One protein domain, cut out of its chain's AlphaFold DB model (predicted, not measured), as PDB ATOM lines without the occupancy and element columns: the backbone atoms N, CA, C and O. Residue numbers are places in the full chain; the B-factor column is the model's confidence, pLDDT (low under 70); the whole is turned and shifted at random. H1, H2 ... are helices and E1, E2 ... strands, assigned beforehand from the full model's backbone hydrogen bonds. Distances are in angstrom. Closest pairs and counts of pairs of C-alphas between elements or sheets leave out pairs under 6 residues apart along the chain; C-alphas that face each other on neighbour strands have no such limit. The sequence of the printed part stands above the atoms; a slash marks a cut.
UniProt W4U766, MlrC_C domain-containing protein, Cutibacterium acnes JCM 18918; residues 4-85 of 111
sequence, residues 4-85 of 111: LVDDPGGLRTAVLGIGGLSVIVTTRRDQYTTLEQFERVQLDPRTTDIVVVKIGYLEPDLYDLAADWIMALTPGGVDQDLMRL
ATOM      1  N   LEU A   4     216.273 158.167 175.496       97.06
ATOM      2  CA  LEU A   4     215.528 158.104 176.755       97.06
ATOM      3  C   LEU A   4     214.085 158.528 176.472       97.06
ATOM      4  O   LEU A   4     213.865 159.650 176.020       97.06
ATOM      5  N   VAL A   5     213.128 157.646 176.748       97.00
ATOM      6  CA  VAL A   5     211.700 157.860 176.481       97.00
ATOM      7  C   VAL A   5     210.848 157.413 177.661       97.00
ATOM      8  O   VAL A   5     211.261 156.566 178.458       97.00
ATOM      9  N   ASP A   6     209.646 157.971 177.748       96.62
ATOM     10  CA  ASP A   6     208.582 157.446 178.597       96.62
ATOM     11  C   ASP A   6     207.709 156.516 177.743       96.62
ATOM     12  O   ASP A   6     206.873 156.967 176.961       96.62
ATOM     13  N   ASP A   7     207.952 155.207 177.853       94.44
ATOM     14  CA  ASP A   7     207.226 154.170 177.114       94.44
ATOM     15  C   ASP A   7     206.004 153.664 177.919       94.44
ATOM     16  O   ASP A   7     206.112 153.465 179.133       94.44
ATOM     17  N   PRO A   8     204.837 153.414 177.291       94.81
ATOM     18  CA  PRO A   8     203.651 152.916 177.997       94.81
ATOM     19  C   PRO A   8     203.859 151.571 178.723       94.81
ATOM     20  O   PRO A   8     203.279 151.323 179.785       94.81
ATOM     21  N   GLY A   9     204.687 150.688 178.160       93.88
ATOM     22  CA  GLY A   9     205.068 149.392 178.712       93.88
ATOM     23  C   GLY A   9     206.183 149.535 179.747       93.88
ATOM     24  O   GLY A   9     205.955 149.415 180.953       93.88
ATOM     25  N   GLY A  10     207.392 149.842 179.291       95.12
ATOM     26  CA  GLY A  10     208.611 149.904 180.100       95.12
ATOM     27  C   GLY A  10     208.693 151.059 181.102       95.12
ATOM     28  O   GLY A  10     209.583 151.050 181.963       95.12
ATOM     29  N   LEU A  11     207.766 152.024 181.038       96.75
ATOM     30  CA  LEU A  11     207.865 153.332 181.691       96.75
ATOM     31  C   LEU A  11     209.144 154.038 181.223       96.75
ATOM     32  O   LEU A  11     209.473 154.013 180.035       96.75
ATOM     33  N   ARG A  12     209.897 154.644 182.143       97.88
ATOM     34  CA  ARG A  12     211.168 155.280 181.809       97.88
ATOM     35  C   ARG A  12     212.135 154.245 181.236       97.88
ATOM     36  O   ARG A  12     212.575 153.339 181.949       97.88
ATOM     37  N   THR A  13     212.446 154.412 179.955       98.19
ATOM     38  CA  THR A  13     213.176 153.445 179.137       98.19
ATOM     39  C   THR A  13     214.348 154.129 178.454       98.19
ATOM     40  O   THR A  13     214.189 155.175 177.826       98.19
ATOM     41  N   ALA A  14     215.539 153.550 178.581       97.94
ATOM     42  CA  ALA A  14     216.769 154.088 178.020       97.94
ATOM     43  C   ALA A  14     217.409 153.099 177.047       97.94
ATOM     44  O   ALA A  14     217.455 151.899 177.312       97.94
ATOM     45  N   VAL A  15     217.990 153.617 175.967       98.06
ATOM     46  CA  VAL A  15     218.863 152.843 175.079       98.06
ATOM     47  C   VAL A  15     220.313 153.177 175.397       98.06
ATOM     48  O   VAL A  15     220.753 154.330 175.302       98.06
ATOM     49  N   LEU A  16     221.086 152.165 175.766       97.88
ATOM     50  CA  LEU A  16     222.519 152.259 176.013       97.88
ATOM     51  C   LEU A  16     223.275 151.732 174.793       97.88
ATOM     52  O   LEU A  16     222.984 150.651 174.300       97.88
ATOM     53  N   GLY A  17     224.245 152.505 174.304       96.69
ATOM     54  CA  GLY A  17     225.151 152.075 173.239       96.69
ATOM     55  C   GLY A  17     226.489 151.646 173.827       96.69
ATOM     56  O   GLY A  17     227.092 152.438 174.553       96.69
ATOM     57  N   ILE A  18     226.948 150.432 173.522       94.94
ATOM     58  CA  ILE A  18     228.214 149.872 174.021       94.94
ATOM     59  C   ILE A  18     228.935 149.184 172.856       94.94
ATOM     60  O   ILE A  18     228.530 148.108 172.422       94.94
ATOM     61  N   GLY A  19     229.989 149.809 172.324       91.50
ATOM     62  CA  GLY A  19     230.645 149.340 171.098       91.50
ATOM     63  C   GLY A  19     229.658 149.336 169.923       91.50
ATOM     64  O   GLY A  19     229.287 150.402 169.433       91.50
ATOM     65  N   GLY A  20     229.194 148.149 169.524       92.44
ATOM     66  CA  GLY A  20     228.139 147.948 168.521       92.44
ATOM     67  C   GLY A  20     226.763 147.573 169.091       92.44
ATOM     68  O   GLY A  20     225.784 147.579 168.356       92.44
ATOM     69  N   LEU A  21     226.658 147.282 170.390       96.25
ATOM     70  CA  LEU A  21     225.419 146.813 171.008       96.25
ATOM     71  C   LEU A  21     224.497 147.981 171.378       96.25
ATOM     72  O   LEU A  21     224.940 148.963 171.980       96.25
ATOM     73  N   SER A  22     223.208 147.831 171.076       97.50
ATOM     74  CA  SER A  22     222.129 148.639 171.649       97.50
ATOM     75  C   SER A  22     221.411 147.817 172.719       97.50
ATOM     76  O   SER A  22     220.861 146.761 172.421       97.50
ATOM     77  N   VAL A  23     221.421 148.292 173.966       97.50
ATOM     78  CA  VAL A  23     220.739 147.650 175.100       97.50
ATOM     79  C   VAL A  23     219.572 148.518 175.536       97.50
ATOM     80  O   VAL A  23     219.772 149.672 175.914       97.50
ATOM     81  N   ILE A  24     218.369 147.956 175.508       97.69
ATOM     82  CA  ILE A  24     217.164 148.606 176.013       97.69
ATOM     83  C   ILE A  24     217.033 148.276 177.501       97.69
ATOM     84  O   ILE A  24     217.022 147.109 177.887       97.69
ATOM     85  N   VAL A  25     216.949 149.306 178.337       97.25
ATOM     86  CA  VAL A  25     216.782 149.180 179.787       97.25
ATOM     87  C   VAL A  25     215.479 149.854 180.180       97.25
ATOM     88  O   VAL A  25     215.319 151.055 179.970       97.25
ATOM     89  N   THR A  26     214.561 149.087 180.759       97.62
ATOM     90  CA  THR A  26     213.239 149.555 181.182       97.62
ATOM     91  C   THR A  26     213.146 149.612 182.707       97.62
ATOM     92  O   THR A  26     213.814 148.858 183.416       97.62
ATOM     93  N   THR A  27     212.308 150.505 183.235       97.88
ATOM     94  CA  THR A  27     212.054 150.585 184.686       97.88
ATOM     95  C   THR A  27     211.074 149.504 185.138       97.88
ATOM     96  O   THR A  27     211.221 148.922 186.211       97.88
ATOM     97  N   ARG A  28     210.055 149.228 184.318       97.19
ATOM     98  CA  ARG A  28     209.087 148.150 184.531       97.19
ATOM     99  C   ARG A  28     209.385 146.994 183.584       97.19
ATOM    100  O   ARG A  28     209.866 147.222 182.476       97.19
ATOM    101  N   ARG A  29     209.065 145.761 183.999       94.25
ATOM    102  CA  ARG A  29     209.105 144.600 183.099       94.25
ATOM    103  C   ARG A  29     208.257 144.906 181.867       94.25
ATOM    104  O   ARG A  29     207.047 145.080 181.997       94.25
ATOM    105  N   ASP A  30     208.903 144.907 180.713       95.12
ATOM    106  CA  ASP A  30     208.255 145.017 179.419       95.12
ATOM    107  C   ASP A  30     208.857 143.981 178.476       95.12
ATOM    108  O   ASP A  30     210.074 143.791 178.427       95.12
ATOM    109  N   GLN A  31     207.985 143.249 177.798       94.25
ATOM    110  CA  GLN A  31     208.378 142.193 176.884       94.25
ATOM    111  C   GLN A  31     208.284 142.766 175.478       94.25
ATOM    112  O   GLN A  31     207.201 143.154 175.053       94.25
ATOM    113  N   TYR A  32     209.415 142.848 174.782       96.00
ATOM    114  CA  TYR A  32     209.463 143.369 173.418       96.00
ATOM    115  C   TYR A  32     208.959 142.292 172.462       96.00
ATOM    116  O   TYR A  32     209.651 141.298 172.231       96.00
ATOM    117  N   THR A  33     207.738 142.473 171.966       95.69
ATOM    118  CA  THR A  33     207.028 141.531 171.095       95.69
ATOM    119  C   THR A  33     206.564 142.160 169.790       95.69
ATOM    120  O   THR A  33     206.297 141.410 168.859       95.69
ATOM    121  N   THR A  34     206.475 143.493 169.701       95.75
ATOM    122  CA  THR A  34     205.994 144.198 168.503       95.75
ATOM    123  C   THR A  34     207.048 145.116 167.900       95.75
ATOM    124  O   THR A  34     207.935 145.613 168.598       95.75
ATOM    125  N   LEU A  35     206.922 145.396 166.598       95.50
ATOM    126  CA  LEU A  35     207.799 146.348 165.906       95.50
ATOM    127  C   LEU A  35     207.720 147.759 166.519       95.50
ATOM    128  O   LEU A  35     208.742 148.419 166.706       95.50
ATOM    129  N   GLU A  36     206.514 148.189 166.892       95.88
ATOM    130  CA  GLU A  36     206.256 149.527 167.436       95.88
ATOM    131  C   GLU A  36     207.070 149.803 168.712       95.88
ATOM    132  O   GLU A  36     207.551 150.919 168.915       95.88
ATOM    133  N   GLN A  37     207.285 148.793 169.566       96.75
ATOM    134  CA  GLN A  37     208.099 148.952 170.775       96.75
ATOM    135  C   GLN A  37     209.547 149.342 170.445       96.75
ATOM    136  O   GLN A  37     210.121 150.196 171.123       96.75
ATOM    137  N   PHE A  38     210.136 148.773 169.388       97.06
ATOM    138  CA  PHE A  38     211.483 149.147 168.944       97.06
ATOM    139  C   PHE A  38     211.506 150.551 168.329       97.06
ATOM    140  O   PHE A  38     212.394 151.349 168.639       97.06
ATOM    141  N   GLU A  39     210.499 150.886 167.519       96.00
ATOM    142  CA  GLU A  39     210.407 152.193 166.862       96.00
ATOM    143  C   GLU A  39     210.269 153.339 167.880       96.00
ATOM    144  O   GLU A  39     210.906 154.385 167.722       96.00
ATOM    145  N   ARG A  40     209.536 153.130 168.986       96.31
ATOM    146  CA  ARG A  40     209.418 154.112 170.086       96.31
ATOM    147  C   ARG A  40     210.757 154.474 170.721       96.31
ATOM    148  O   ARG A  40     210.939 155.611 171.150       96.31
ATOM    149  N   VAL A  41     211.701 153.534 170.764       96.50
ATOM    150  CA  VAL A  41     213.064 153.768 171.268       96.50
ATOM    151  C   VAL A  41     214.062 154.100 170.154       96.50
ATOM    152  O   VAL A  41     215.272 154.087 170.384       96.50
ATOM    153  N   GLN A  42     213.557 154.443 168.963       95.94
ATOM    154  CA  GLN A  42     214.328 154.850 167.785       95.94
ATOM    155  C   GLN A  42     215.284 153.758 167.277       95.94
ATOM    156  O   GLN A  42     216.373 154.055 166.783       95.94
ATOM    157  N   LEU A  43     214.887 152.491 167.409       96.50
ATOM    158  CA  LEU A  43     215.596 151.343 166.850       96.50
ATOM    159  C   LEU A  43     214.758 150.702 165.743       96.50
ATOM    160  O   LEU A  43     213.543 150.582 165.872       96.50
ATOM    161  N   ASP A  44     215.419 150.258 164.674       95.56
ATOM    162  CA  ASP A  44     214.778 149.500 163.601       95.56
ATOM    163  C   ASP A  44     215.329 148.063 163.562       95.56
ATOM    164  O   ASP A  44     216.451 147.847 163.073       95.56
ATOM    165  N   PRO A  45     214.572 147.065 164.059       94.69
ATOM    166  CA  PRO A  45     215.030 145.681 164.102       94.69
ATOM    167  C   PRO A  45     215.256 145.092 162.703       94.69
ATOM    168  O   PRO A  45     216.080 144.196 162.567       94.69
ATOM    169  N   ARG A  46     214.628 145.637 161.649       94.12
ATOM    170  CA  ARG A  46     214.803 145.179 160.253       94.12
ATOM    171  C   ARG A  46     216.207 145.431 159.701       94.12
ATOM    172  O   ARG A  46     216.607 144.812 158.723       94.12
ATOM    173  N   THR A  47     216.931 146.374 160.299       93.94
ATOM    174  CA  THR A  47     218.291 146.761 159.887       93.94
ATOM    175  C   THR A  47     219.361 146.270 160.858       93.94
ATOM    176  O   THR A  47     220.534 146.601 160.707       93.94
ATOM    177  N   THR A  48     218.962 145.503 161.875       94.69
ATOM    178  CA  THR A  48     219.855 144.991 162.913       94.69
ATOM    179  C   THR A  48     220.260 143.559 162.579       94.69
ATOM    180  O   THR A  48     219.395 142.726 162.335       94.69
ATOM    181  N   ASP A  49     221.561 143.252 162.624       95.00
ATOM    182  CA  ASP A  49     222.072 141.914 162.281       95.00
ATOM    183  C   ASP A  49     221.490 140.805 163.176       95.00
ATOM    184  O   ASP A  49     221.223 139.698 162.715       95.00
ATOM    185  N   ILE A  50     221.316 141.092 164.474       95.44
ATOM    186  CA  ILE A  50     220.771 140.161 165.470       95.44
ATOM    187  C   ILE A  50     219.891 140.927 166.459       95.44
ATOM    188  O   ILE A  50     220.353 141.849 167.135       95.44
ATOM    189  N   VAL A  51     218.645 140.482 166.614       95.81
ATOM    190  CA  VAL A  51     217.725 140.962 167.650       95.81
ATOM    191  C   VAL A  51     217.596 139.894 168.731       95.81
ATOM    192  O   VAL A  51     217.243 138.751 168.452       95.81
ATOM    193  N   VAL A  52     217.878 140.265 169.980       95.88
ATOM    194  CA  VAL A  52     217.741 139.373 171.138       95.88
ATOM    195  C   VAL A  52     216.587 139.853 172.005       95.88
ATOM    196  O   VAL A  52     216.597 140.976 172.504       95.88
ATOM    197  N   VAL A  53     215.613 138.975 172.224       95.56
ATOM    198  CA  VAL A  53     214.444 139.209 173.079       95.56
ATOM    199  C   VAL A  53     214.328 138.098 174.119       95.56
ATOM    200  O   VAL A  53     214.750 136.965 173.889       95.56
ATOM    201  N   LYS A  54     213.752 138.406 175.286       92.12
ATOM    202  CA  LYS A  54     213.491 137.409 176.334       92.12
ATOM    203  C   LYS A  54     212.029 136.968 176.278       92.12
ATOM    204  O   LYS A  54     211.186 137.549 176.956       92.12
ATOM    205  N   ILE A  55     211.758 135.937 175.478       90.44
ATOM    206  CA  ILE A  55     210.426 135.346 175.271       90.44
ATOM    207  C   ILE A  55     210.512 133.814 175.232       90.44
ATOM    208  O   ILE A  55     211.555 133.263 174.886       90.44
ATOM    209  N   GLY A  56     209.440 133.131 175.644       87.38
ATOM    210  CA  GLY A  56     209.376 131.660 175.684       87.38
ATOM    211  C   GLY A  56     208.918 131.007 174.374       87.38
ATOM    212  O   GLY A  56     209.026 129.796 174.225       87.38
ATOM    213  N   TYR A  57     208.410 131.800 173.436       88.12
ATOM    214  CA  TYR A  57     207.997 131.419 172.086       88.12
ATOM    215  C   TYR A  57     208.142 132.649 171.187       88.12
ATOM    216  O   TYR A  57     208.199 133.766 171.699       88.12
ATOM    217  N   LEU A  58     208.226 132.456 169.871       90.00
ATOM    218  CA  LEU A  58     208.371 133.562 168.928       90.00
ATOM    219  C   LEU A  58     207.000 134.193 168.640       90.00
ATOM    220  O   LEU A  58     206.074 133.502 168.225       90.00
ATOM    221  N   GLU A  59     206.872 135.489 168.917       95.25
ATOM    222  CA  GLU A  59     205.644 136.269 168.698       95.25
ATOM    223  C   GLU A  59     205.458 136.608 167.207       95.25
ATOM    224  O   GLU A  59     206.465 136.697 166.503       95.25
ATOM    225  N   PRO A  60     204.224 136.838 166.714       95.00
ATOM    226  CA  PRO A  60     203.948 137.012 165.282       95.00
ATOM    227  C   PRO A  60     204.797 138.087 164.590       95.00
ATOM    228  O   PRO A  60     205.473 137.777 163.617       95.00
ATOM    229  N   ASP A  61     204.857 139.310 165.131       95.25
ATOM    230  CA  ASP A  61     205.670 140.389 164.546       95.25
ATOM    231  C   ASP A  61     207.153 140.002 164.459       95.25
ATOM    232  O   ASP A  61     207.828 140.295 163.478       95.25
ATOM    233  N   LEU A  62     207.679 139.332 165.488       94.75
ATOM    234  CA  LEU A  62     209.075 138.898 165.519       94.75
ATOM    235  C   LEU A  62     209.333 137.725 164.572       94.75
ATOM    236  O   LEU A  62     210.419 137.637 164.008       94.75
ATOM    237  N   TYR A  63     208.348 136.843 164.403       94.19
ATOM    238  CA  TYR A  63     208.385 135.762 163.427       94.19
ATOM    239  C   TYR A  63     208.443 136.323 162.006       94.19
ATOM    240  O   TYR A  63     209.306 135.925 161.231       94.19
ATOM    241  N   ASP A  64     207.591 137.300 161.697       94.50
ATOM    242  CA  ASP A  64     207.538 137.941 160.381       94.50
ATOM    243  C   ASP A  64     208.802 138.769 160.083       94.50
ATOM    244  O   ASP A  64     209.213 138.890 158.928       94.50
ATOM    245  N   LEU A  65     209.441 139.332 161.117       91.88
ATOM    246  CA  LEU A  65     210.718 140.045 161.009       91.88
ATOM    247  C   LEU A  65     211.928 139.110 160.847       91.88
ATOM    248  O   LEU A  65     212.961 139.540 160.329       91.88
ATOM    249  N   ALA A  66     211.845 137.870 161.330       90.88
ATOM    250  CA  ALA A  66     212.982 136.963 161.389       90.88
ATOM    251  C   ALA A  66     213.301 136.359 160.013       90.88
ATOM    252  O   ALA A  66     212.480 135.677 159.405       90.88
ATOM    253  N   ALA A  67     214.542 136.531 159.550       92.25
ATOM    254  CA  ALA A  67     215.067 135.733 158.438       92.25
ATOM    255  C   ALA A  67     215.361 134.282 158.869       92.25
ATOM    256  O   ALA A  67     215.195 133.352 158.083       92.25
ATOM    257  N   ASP A  68     215.796 134.110 160.120       93.12
ATOM    258  CA  ASP A  68     215.983 132.842 160.825       93.12
ATOM    259  C   ASP A  68     215.894 133.114 162.339       93.12
ATOM    260  O   ASP A  68     216.022 134.266 162.773       93.12
ATOM    261  N   TRP A  69     215.677 132.086 163.161       92.88
ATOM    262  CA  TRP A  69     215.568 132.237 164.610       92.88
ATOM    263  C   TRP A  69     216.157 131.057 165.383       92.88
ATOM    264  O   TRP A  69     216.086 129.897 164.988       92.88
ATOM    265  N   ILE A  70     216.724 131.370 166.550       93.44
ATOM    266  CA  ILE A  70     217.275 130.389 167.488       93.44
ATOM    267  C   ILE A  70     216.731 130.694 168.880       93.44
ATOM    268  O   ILE A  70     216.799 131.830 169.352       93.44
ATOM    269  N   MET A  71     216.243 129.667 169.578       92.00
ATOM    270  CA  MET A  71     215.926 129.771 171.000       92.00
ATOM    271  C   MET A  71     217.178 129.494 171.837       92.00
ATOM    272  O   MET A  71     217.631 128.357 171.957       92.00
ATOM    273  N   ALA A  72     217.735 130.537 172.446       91.69
ATOM    274  CA  ALA A  72     218.850 130.385 173.373       91.69
ATOM    275  C   ALA A  72     218.344 129.960 174.764       91.69
ATOM    276  O   ALA A  72     217.760 130.765 175.499       91.69
ATOM    277  N   LEU A  73     218.618 128.708 175.150       91.94
ATOM    278  CA  LEU A  73     218.344 128.159 176.487       91.94
ATOM    279  C   LEU A  73     219.343 128.708 177.518       91.94
ATOM    280  O   LEU A  73     220.227 128.019 178.018       91.94
ATOM    281  N   THR A  74     219.246 130.011 177.775       91.12
ATOM    282  CA  THR A  74     220.111 130.721 178.722       91.12
ATOM    283  C   THR A  74     219.708 130.415 180.169       91.12
ATOM    284  O   THR A  74     218.509 130.441 180.468       91.12
ATOM    285  N   PRO A  75     220.674 130.196 181.087       91.88
ATOM    286  CA  PRO A  75     220.375 130.001 182.503       91.88
ATOM    287  C   PRO A  75     219.571 131.166 183.091       91.88
ATOM    288  O   PRO A  75     219.797 132.329 182.747       91.88
ATOM    289  N   GLY A  76     218.656 130.876 184.013       90.56
ATOM    290  CA  GLY A  76     217.877 131.903 184.707       90.56
ATOM    291  C   GLY A  76     216.677 131.331 185.452       90.56
ATOM    292  O   GLY A  76     216.518 130.124 185.546       90.56
ATOM    293  N   GLY A  77     215.791 132.195 185.955       89.19
ATOM    294  CA  GLY A  77     214.622 131.776 186.750       89.19
ATOM    295  C   GLY A  77     213.535 130.995 185.993       89.19
ATOM    296  O   GLY A  77     212.517 130.661 186.585       89.19
ATOM    297  N   VAL A  78     213.734 130.737 184.699       89.31
ATOM    298  CA  VAL A  78     212.856 129.951 183.814       89.31
ATOM    299  C   VAL A  78     213.684 128.959 182.980       89.31
ATOM    300  O   VAL A  78     213.434 128.773 181.792       89.31
ATOM    301  N   ASP A  79     214.743 128.404 183.578       92.19
ATOM    302  CA  ASP A  79     215.600 127.388 182.955       92.19
ATOM    303  C   ASP A  79     214.768 126.153 182.557       92.19
ATOM    304  O   ASP A  79     213.908 125.707 183.317       92.19
ATOM    305  N   GLN A  80     215.002 125.622 181.355       90.19
ATOM    306  CA  GLN A  80     214.321 124.410 180.877       90.19
ATOM    307  C   GLN A  80     214.962 123.143 181.450       90.19
ATOM    308  O   GLN A  80     214.327 122.091 181.493       90.19
ATOM    309  N   ASP A  81     216.196 123.241 181.944       91.31
ATOM    310  CA  ASP A  81     216.766 122.223 182.814       91.31
ATOM    311  C   ASP A  81     216.290 122.480 184.254       91.31
ATOM    312  O   ASP A  81     216.922 123.172 185.059       91.31
ATOM    313  N   LEU A  82     215.111 121.923 184.549       91.94
ATOM    314  CA  LEU A  82     214.396 122.093 185.816       91.94
ATOM    315  C   LEU A  82     215.237 121.698 187.037       91.94
ATOM    316  O   LEU A  82     215.059 122.261 188.121       91.94
ATOM    317  N   MET A  83     216.184 120.769 186.873       90.88
ATOM    318  CA  MET A  83     217.040 120.299 187.964       90.88
ATOM    319  C   MET A  83     217.951 121.414 188.490       90.88
ATOM    320  O   MET A  83     218.276 121.443 189.678       90.88
ATOM    321  N   ARG A  84     218.307 122.390 187.644       91.88
ATOM    322  CA  ARG A  84     219.137 123.547 188.018       91.88
ATOM    323  C   ARG A  84     218.390 124.592 188.848       91.88
ATOM    324  O   ARG A  84     219.036 125.425 189.481       91.88
ATOM    325  N   LEU A  85     217.055 124.573 188.854       92.50
ATOM    326  CA  LEU A  85     216.230 125.595 189.511       92.50
ATOM    327  C   LEU A  85     216.062 125.387 191.024       92.50
ATOM    328  O   LEU A  85     215.572 126.288 191.705       92.50
TER     329      LEU A  85
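What this domain is: This is residues 4 to 85 of the 111 residues of the protein "MlrC_C domain-containing protein" of Cutibacterium acnes JCM 18918 (UniProt W4U766). A small sheet of three strands, E1, E2 and E3, lies toward one end of the domain, and the short helix H3 lies at the far end, at the close of the long winding link of residues 66 to 81. H1, a short helix, lies at the same end as the sheet and only grazes it with its residues 37 to 40, and a long loop, residues 41 to 59, leads from it to the short helix H2, which is not on the sheet. The printed part has 82 residues, with three named strands followed by three named helices, in the order E1 E2 E3 H1 H2 H3; the sheet, in the order E1 - E2 - E3, is antiparallel throughout and forms a meander, each strand the antiparallel neighbour of the one before. The class is mixed, helices and strands, with under half of the residues, 34 of 82, in named elements. The whole is only just compact, close to loose, with a radius of gyration of the C-alphas of 13.8 A and spans of 40 by 30 by 27 A.

Where its parts are: E2, residues 11 to 18, is the longest strand at 22.0 A, from C-alpha 11 at (207.865, 153.332, 181.691). E3, residues 21 to 26, measures 16.1 A. E1, residues 4 to 7, measures 9.2 A and begins with C-alpha 4 at (215.528, 158.104, 176.755). H1, residues 35 to 40, measures 9.0 A, and H2, residues 60 to 65, measures 8.6 A. H3, residues 82 to 85, measures 5.4 A and ends with C-alpha 85 at (216.230, 125.595, 189.511).

How they stand to each other: E2 is the inner strand, and E1 and E3 are edge strands. E2 and E3 form an antiparallel hairpin, their directions at 161 degrees, with N 16 and O 23 within hydrogen-bond range at 2.8 A. E1 and E2 form another antiparallel hairpin, at 144 degrees, with N 5 and O 13 within hydrogen-bond range at 2.9 A. H1 only grazes the sheet, with its residues 37 to 40; the closest C-alphas of E1 and H1, those of Asp 7 and Arg 40, are 7.4 A apart. H1 and H2 are close but not clearly touching, the closest C-alphas being those of Leu 35 and Asp 61 at 6.5 A, and their lines are about perpendicular at 78 degrees. H2 and H3 are not on the sheet, and H3 is apart from H1 and from H2. In H1 and H2 every O i to N i+4 pair is within hydrogen-bond range; H3 is too short for such a pair, and its one O i to N i+3 pair is within range.

The domain as a whole: The two C-alphas farthest apart, those of Gln 42 and Met 83, are 40.1 A apart. The links H1 to H2 and H2 to H3 are long, with 19 and 16 residues. The printed part has no cut. The mean pLDDT of the printed part of this model is 94.4, and no printed residue is under 70.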